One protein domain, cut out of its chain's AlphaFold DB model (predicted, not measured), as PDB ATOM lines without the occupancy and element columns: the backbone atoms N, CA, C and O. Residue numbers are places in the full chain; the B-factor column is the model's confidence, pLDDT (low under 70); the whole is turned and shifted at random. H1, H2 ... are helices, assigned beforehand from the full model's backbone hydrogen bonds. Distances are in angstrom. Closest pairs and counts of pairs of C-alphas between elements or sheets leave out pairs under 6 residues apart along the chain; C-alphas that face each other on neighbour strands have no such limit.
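Overview. This is residues 205 to 255 of the 821 residues of an uncharacterized protein of Lentinula edodes (UniProt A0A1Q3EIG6). H3, the longest helix, and H4 lie side by side and run the same way, with H1 and the short H2 on one side of this pair; on the other side the link of residues 233 to 247 loops out and back as an arm, and with it the outline is long and narrow. The printed part has 51 residues with four named helices, in the order H1, H2, H3, H4, and no named strand; the class is all helix. It is compact, with a radius of gyration of the C-alphas of 10.9 A and spans of 35 by 17 by 16 A.

Arrangement. Start at H3, residues 223 to 232. It touches H4, residues 248 to 255, at a shallow tilt of 23 degrees, the same way; look at the closest C-alphas, those of Arg 223 and Lys 248, 5.7 A apart. H1, residues 205 to 211, touches H3 at a steep tilt of 59 degrees, the same way, closest at the C-alphas of Arg 206 and Leu 229, 7.4 A apart. H2, residues 215 to 218, only just touches H4, with 3 pairs of C-alphas within 8 A, the closest being Phe 218 and Ile 252 at 6.7 A. H2 also only just touches H1, again with 3 such pairs, the closest being Val 208 and Ala 217 at 7.1 A. H1 and H4 are only just apart, 8.3 A at the closest C-alphas. In H1, H3 and H4 every O i to N i+4 pair is within hydrogen-bond range; H2 is too short for such a pair.

Along the chain. Find C-alpha 223 at (106.097, 102.053, 96.374); from there H3 runs 14.3 A to C-alpha 232. H4 runs 10.6 A from C-alpha 248 to C-alpha 255 at (104.071, 113.119, 103.055). H1 begins at C-alpha 205, at (100.159, 103.179, 106.155), and measures 9.9 A; H2 measures 6.1 A.

Size, cuts and confidence. The two C-alphas farthest apart, those of Ser 211 and Leu 241, are 35.3 A apart. The printed part has no cut. The links H1 to H2 and H2 to H3 are tight; H3 to H4 is long, with 15 residues. The mean pLDDT of the printed part is 74.7, and residues 212 to 213 and 236 to 246 are under 70.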
ATOM      1  N   VAL A 205      99.468 101.934 106.548       81.38
ATOM      2  CA  VAL A 205     100.159 103.179 106.155       81.38
ATOM      3  C   VAL A 205      99.407 104.430 106.597       81.38
ATOM      4  O   VAL A 205     100.034 105.395 107.052       81.38
ATOM      5  N   ARG A 206      98.073 104.419 106.513       81.56
ATOM      6  CA  ARG A 206      97.222 105.493 107.049       81.56
ATOM      7  C   ARG A 206      97.395 105.621 108.557       81.56
ATOM      8  O   ARG A 206      97.504 106.738 109.064       81.56
ATOM      9  N   GLU A 207      97.498 104.500 109.261       79.38
ATOM     10  CA  GLU A 207      97.750 104.503 110.698       79.38
ATOM     11  C   GLU A 207      99.145 105.038 111.035       79.38
ATOM     12  O   GLU A 207      99.280 105.859 111.940       79.38
ATOM     13  N   VAL A 208     100.184 104.699 110.262       80.81
ATOM     14  CA  VAL A 208     101.527 105.297 110.418       80.81
ATOM     15  C   VAL A 208     101.493 106.820 110.222       80.81
ATOM     16  O   VAL A 208     102.152 107.551 110.972       80.81
ATOM     17  N   TYR A 209     100.692 107.315 109.272       82.38
ATOM     18  CA  TYR A 209     100.477 108.751 109.072       82.38
ATOM     19  C   TYR A 209      99.751 109.412 110.258       82.38
ATOM     20  O   TYR A 209     100.184 110.467 110.724       82.38
ATOM     21  N   ARG A 210      98.699 108.792 110.808       77.00
ATOM     22  CA  ARG A 210      97.935 109.337 111.950       77.00
ATOM     23  C   ARG A 210      98.736 109.310 113.258       77.00
ATOM     24  O   ARG A 210      98.931 110.350 113.890       77.00
ATOM     25  N   SER A 211      99.270 108.144 113.612       71.88
ATOM     26  CA  SER A 211      99.944 107.852 114.891       71.88
ATOM     27  C   SER A 211     101.262 108.606 115.113       71.88
ATOM     28  O   SER A 211     101.668 108.846 116.247       71.88
ATOM     29  N   GLY A 212     101.940 109.034 114.046       59.47
ATOM     30  CA  GLY A 212     103.076 109.947 114.153       59.47
ATOM     31  C   GLY A 212     104.432 109.366 114.458       59.47
ATOM     32  O   GLY A 212     105.262 110.014 115.098       59.47
ATOM     33  N   HIS A 213     104.669 108.184 113.920       67.81
ATOM     34  CA  HIS A 213     105.961 107.528 113.942       67.81
ATOM     35  C   HIS A 213     107.024 108.323 113.167       67.81
ATOM     36  O   HIS A 213     106.711 109.150 112.323       67.81
ATOM     37  N   LYS A 214     108.311 108.083 113.442       77.06
ATOM     38  CA  LYS A 214     109.437 108.750 112.754       77.06
ATOM     39  C   LYS A 214     109.374 108.511 111.238       77.06
ATOM     40  O   LYS A 214     108.956 107.442 110.817       77.06
ATOM     41  N   LYS A 215     109.929 109.418 110.418       78.75
ATOM     42  CA  LYS A 215     110.006 109.299 108.941       78.75
ATOM     43  C   LYS A 215     110.443 107.916 108.414       78.75
ATOM     44  O   LYS A 215     109.951 107.471 107.386       78.75
ATOM     45  N   LYS A 216     111.333 107.218 109.130       80.19
ATOM     46  CA  LYS A 216     111.797 105.857 108.787       80.19
ATOM     47  C   LYS A 216     110.702 104.780 108.860       80.19
ATOM     48  O   LYS A 216     110.853 103.718 108.275       80.19
ATOM     49  N   ALA A 217     109.599 105.033 109.561       80.94
ATOM     50  CA  ALA A 217     108.489 104.092 109.680       80.94
ATOM     51  C   ALA A 217     107.724 103.889 108.362       80.94
ATOM     52  O   ALA A 217     107.004 102.908 108.239       80.94
ATOM     53  N   PHE A 218     107.912 104.765 107.368       80.81
ATOM     54  CA  PHE A 218     107.340 104.606 106.027       80.81
ATOM     55  C   PHE A 218     108.200 103.728 105.092       80.81
ATOM     56  O   PHE A 218     107.755 103.361 104.004       80.81
ATOM     57  N   ASP A 219     109.428 103.376 105.492       78.81
ATOM     58  CA  ASP A 219     110.360 102.580 104.679       78.81
ATOM     59  C   ASP A 219     109.904 101.132 104.386       78.81
ATOM     60  O   ASP A 219     110.200 100.662 103.282       78.81
ATOM     61  N   PRO A 220     109.174 100.418 105.272       80.50
ATOM     62  CA  PRO A 220     108.725  99.046 105.015       80.50
ATOM     63  C   PRO A 220     107.687  98.913 103.890       80.50
ATOM     64  O   PRO A 220     107.598  97.857 103.274       80.50
ATOM     65  N   PHE A 221     106.927  99.968 103.588       82.12
ATOM     66  CA  PHE A 221     105.769  99.882 102.692       82.12
ATOM     67  C   PHE A 221     106.135  99.928 101.207       82.12
ATOM     68  O   PHE A 221     107.117 100.564 100.806       82.12
ATOM     69  N   SER A 222     105.346  99.264 100.361       82.25
ATOM     70  CA  SER A 222     105.580  99.227  98.915       82.25
ATOM     71  C   SER A 222     105.468 100.615  98.270       82.25
ATOM     72  O   SER A 222     104.881 101.561  98.805       82.25
ATOM     73  N   ARG A 223     106.091 100.773  97.098       79.12
ATOM     74  CA  ARG A 223     106.097 102.053  96.374       79.12
ATOM     75  C   ARG A 223     104.692 102.428  95.907       79.12
ATOM     76  O   ARG A 223     104.359 103.610  95.966       79.12
ATOM     77  N   GLU A 224     103.895 101.452  95.469       78.25
ATOM     78  CA  GLU A 224     102.521 101.686  95.022       78.25
ATOM     79  C   GLU A 224     101.654 102.258  96.152       78.25
ATOM     80  O   GLU A 224     100.919 103.217  95.923       78.25
ATOM     81  N   ILE A 225     101.807 101.746  97.378       83.00
ATOM     82  CA  ILE A 225     101.028 102.171  98.551       83.00
ATOM     83  C   ILE A 225     101.413 103.579  99.005       83.00
ATOM     84  O   ILE A 225     100.543 104.416  99.232       83.00
ATOM     85  N   ILE A 226     102.710 103.892  99.060       83.62
ATOM     86  CA  ILE A 226     103.177 105.254  99.370       83.62
ATOM     87  C   ILE A 226     102.706 106.255  98.303       83.62
ATOM     88  O   ILE A 226     102.355 107.390  98.623       83.62
ATOM     89  N   GLN A 227     102.664 105.845  97.034       81.50
ATOM     90  CA  GLN A 227     102.161 106.678  95.942       81.50
ATOM     91  C   GLN A 227     100.632 106.835  95.978       81.50
ATOM     92  O   GLN A 227     100.105 107.858  95.541       81.50
ATOM     93  N   GLN A 228      99.908 105.844  96.501       81.12
ATOM     94  CA  GLN A 228      98.469 105.927  96.740       81.12
ATOM     95  C   GLN A 228      98.153 106.865  97.913       81.12
ATOM     96  O   GLN A 228      97.340 107.767  97.733       81.12
ATOM     97  N   LEU A 229      98.878 106.767  99.035       82.06
ATOM     98  CA  LEU A 229      98.759 107.717 100.151       82.06
ATOM     99  C   LEU A 229      99.109 109.154  99.713       82.06
ATOM    100  O   LEU A 229      98.407 110.095 100.065       82.06
ATOM    101  N   ALA A 230     100.160 109.341  98.906       81.38
ATOM    102  CA  ALA A 230     100.511 110.662  98.375       81.38
ATOM    103  C   ALA A 230      99.387 111.269  97.517       81.38
ATOM    104  O   ALA A 230      99.141 112.470  97.606       81.38
ATOM    105  N   ARG A 231      98.689 110.448  96.715       79.44
ATOM    106  CA  ARG A 231      97.520 110.882  95.933       79.44
ATOM    107  C   ARG A 231      96.326 111.225  96.822       79.44
ATOM    108  O   ARG A 231      95.723 112.267  96.603       79.44
ATOM    109  N   GLU A 232      96.031 110.414  97.841       80.19
ATOM    110  CA  GLU A 232      94.982 110.713  98.836       80.19
ATOM    111  C   GLU A 232      95.248 112.041  99.563       80.19
ATOM    112  O   GLU A 232      94.331 112.818  99.807       80.19
ATOM    113  N   LEU A 233      96.519 112.342  99.842       79.12
ATOM    114  CA  LEU A 233      96.950 113.595 100.459       79.12
ATOM    115  C   LEU A 233      97.142 114.744  99.448       79.12
ATOM    116  O   LEU A 233      97.615 115.807  99.843       79.12
ATOM    117  N   GLY A 234      96.814 114.579  98.163       73.56
ATOM    118  CA  GLY A 234      96.929 115.638  97.145       73.56
ATOM    119  C   GLY A 234      98.364 116.091  96.822       73.56
ATOM    120  O   GLY A 234      98.568 117.210  96.356       73.56
ATOM    121  N   LEU A 235      99.373 115.255  97.081       74.88
ATOM    122  CA  LEU A 235     100.796 115.548  96.874       74.88
ATOM    123  C   LEU A 235     101.282 115.023  95.510       74.88
ATOM    124  O   LEU A 235     102.041 114.055  95.427       74.88
ATOM    125  N   GLU A 236     100.868 115.665  94.416       60.97
ATOM    126  CA  GLU A 236     101.369 115.350  93.069       60.97
ATOM    127  C   GLU A 236     102.632 116.155  92.724       60.97
ATOM    128  O   GLU A 236     102.593 117.182  92.046       60.97
ATOM    129  N   LEU A 237     103.793 115.680  93.176       64.38
ATOM    130  CA  LEU A 237     105.074 116.288  92.817       64.38
ATOM    131  C   LEU A 237     105.372 116.073  91.325       64.38
ATOM    132  O   LEU A 237     105.508 114.935  90.874       64.38
ATOM    133  N   LYS A 238     105.524 117.155  90.555       68.88
ATOM    134  CA  LYS A 238     105.937 117.121  89.141       68.88
ATOM    135  C   LYS A 238     107.396 117.564  89.005       68.88
ATOM    136  O   LYS A 238     107.862 118.468  89.690       68.88
ATOM    137  N   THR A 239     108.142 116.899  88.129       55.19
ATOM    138  CA  THR A 239     109.488 117.330  87.712       55.19
ATOM    139  C   THR A 239     109.407 118.624  86.891       55.19
ATOM    140  O   THR A 239     108.345 118.948  86.364       55.19
ATOM    141  N   LYS A 240     110.531 119.338  86.703       49.91
ATOM    142  CA  LYS A 240     110.603 120.550  85.850       49.91
ATOM    143  C   LYS A 240     110.106 120.333  84.404       49.91
ATOM    144  O   LYS A 240     109.790 121.293  83.722       49.91
ATOM    145  N   LEU A 241     110.010 119.075  83.959       47.91
ATOM    146  CA  LEU A 241     109.507 118.642  82.648       47.91
ATOM    147  C   LEU A 241     108.041 118.149  82.688       47.91
ATOM    148  O   LEU A 241     107.601 117.445  81.782       47.91
ATOM    149  N   GLY A 242     107.294 118.425  83.761       47.56
ATOM    150  CA  GLY A 242     105.868 118.091  83.886       47.56
ATOM    151  C   GLY A 242     105.542 116.621  84.191       47.56
ATOM    152  O   GLY A 242     104.376 116.292  84.393       47.56
ATOM    153  N   LYS A 243     106.540 115.726  84.275       58.06
ATOM    154  CA  LYS A 243     106.328 114.298  84.595       58.06
ATOM    155  C   LYS A 243     106.203 114.065  86.108       58.06
ATOM    156  O   LYS A 243     106.981 114.671  86.852       58.06
ATOM    157  N   PRO A 244     105.308 113.173  86.572       59.69
ATOM    158  CA  PRO A 244     105.137 112.880  87.994       59.69
ATOM    159  C   PRO A 244     106.402 112.251  88.593       59.69
ATOM    160  O   PRO A 244     107.015 111.352  88.010       59.69
ATOM    161  N   VAL A 245     106.806 112.732  89.767       66.69
ATOM    162  CA  VAL A 245     107.944 112.214  90.529       66.69
ATOM    163  C   VAL A 245     107.548 110.871  91.125       66.69
ATOM    164  O   VAL A 245     106.679 110.778  91.985       66.69
ATOM    165  N   THR A 246     108.217 109.810  90.689       64.56
ATOM    166  CA  THR A 246     107.886 108.444  91.111       64.56
ATOM    167  C   THR A 246     108.824 107.907  92.201       64.56
ATOM    168  O   THR A 246     108.715 106.748  92.591       64.56
ATOM    169  N   GLY A 247     109.788 108.694  92.690       74.88
ATOM    170  CA  GLY A 247     110.779 108.240  93.671       74.88
ATOM    171  C   GLY A 247     110.193 108.050  95.077       74.88
ATOM    172  O   GLY A 247     109.781 109.025  95.701       74.88
ATOM    173  N   LYS A 248     110.233 106.817  95.614       78.25
ATOM    174  CA  LYS A 248     109.693 106.458  96.947       78.25
ATOM    175  C   LYS A 248     110.202 107.375  98.070       78.25
ATOM    176  O   LYS A 248     109.407 107.884  98.846       78.25
ATOM    177  N   GLY A 249     111.508 107.651  98.123       77.12
ATOM    178  CA  GLY A 249     112.092 108.508  99.167       77.12
ATOM    179  C   GLY A 249     111.656 109.979  99.101       77.12
ATOM    180  O   GLY A 249     111.595 110.648 100.132       77.12
ATOM    181  N   VAL A 250     111.316 110.477  97.907       80.69
ATOM    182  CA  VAL A 250     110.825 111.851  97.711       80.69
ATOM    183  C   VAL A 250     109.365 111.957  98.152       80.69
ATOM    184  O   VAL A 250     109.014 112.894  98.864       80.69
ATOM    185  N   LEU A 251     108.548 110.952  97.819       81.06
ATOM    186  CA  LEU A 251     107.155 110.858  98.266       81.06
ATOM    187  C   LEU A 251     107.060 110.744  99.794       81.06
ATOM    188  O   LEU A 251     106.309 111.494 100.407       81.06
ATOM    189  N   ILE A 252     107.887 109.900 100.427       84.06
ATOM    190  CA  ILE A 252     107.948 109.792 101.899       84.06
ATOM    191  C   ILE A 252     108.315 111.136 102.539       84.06
ATOM    192  O   ILE A 252     107.763 111.500 103.575       84.06
ATOM    193  N   LYS A 253     109.248 111.890 101.938       84.00
ATOM    194  CA  LYS A 253     109.618 113.219 102.439       84.00
ATOM    195  C   LYS A 253     108.440 114.196 102.358       84.00
ATOM    196  O   LYS A 253     108.137 114.821 103.361       84.00
ATOM    197  N   ALA A 254     107.752 114.278 101.223       81.69
ATOM    198  CA  ALA A 254     106.631 115.202 101.054       81.69
ATOM    199  C   ALA A 254     105.425 114.869 101.947       81.69
ATOM    200  O   ALA A 254     104.826 115.775 102.520       81.69
ATOM    201  N   ILE A 255     105.108 113.580 102.117       83.94
ATOM    202  CA  ILE A 255     104.071 113.119 103.055       83.94
ATOM    203  C   ILE A 255     104.434 113.529 104.490       83.94
ATOM    204  O   ILE A 255     103.586 114.011 105.237       83.94
TER     205      ILE A 255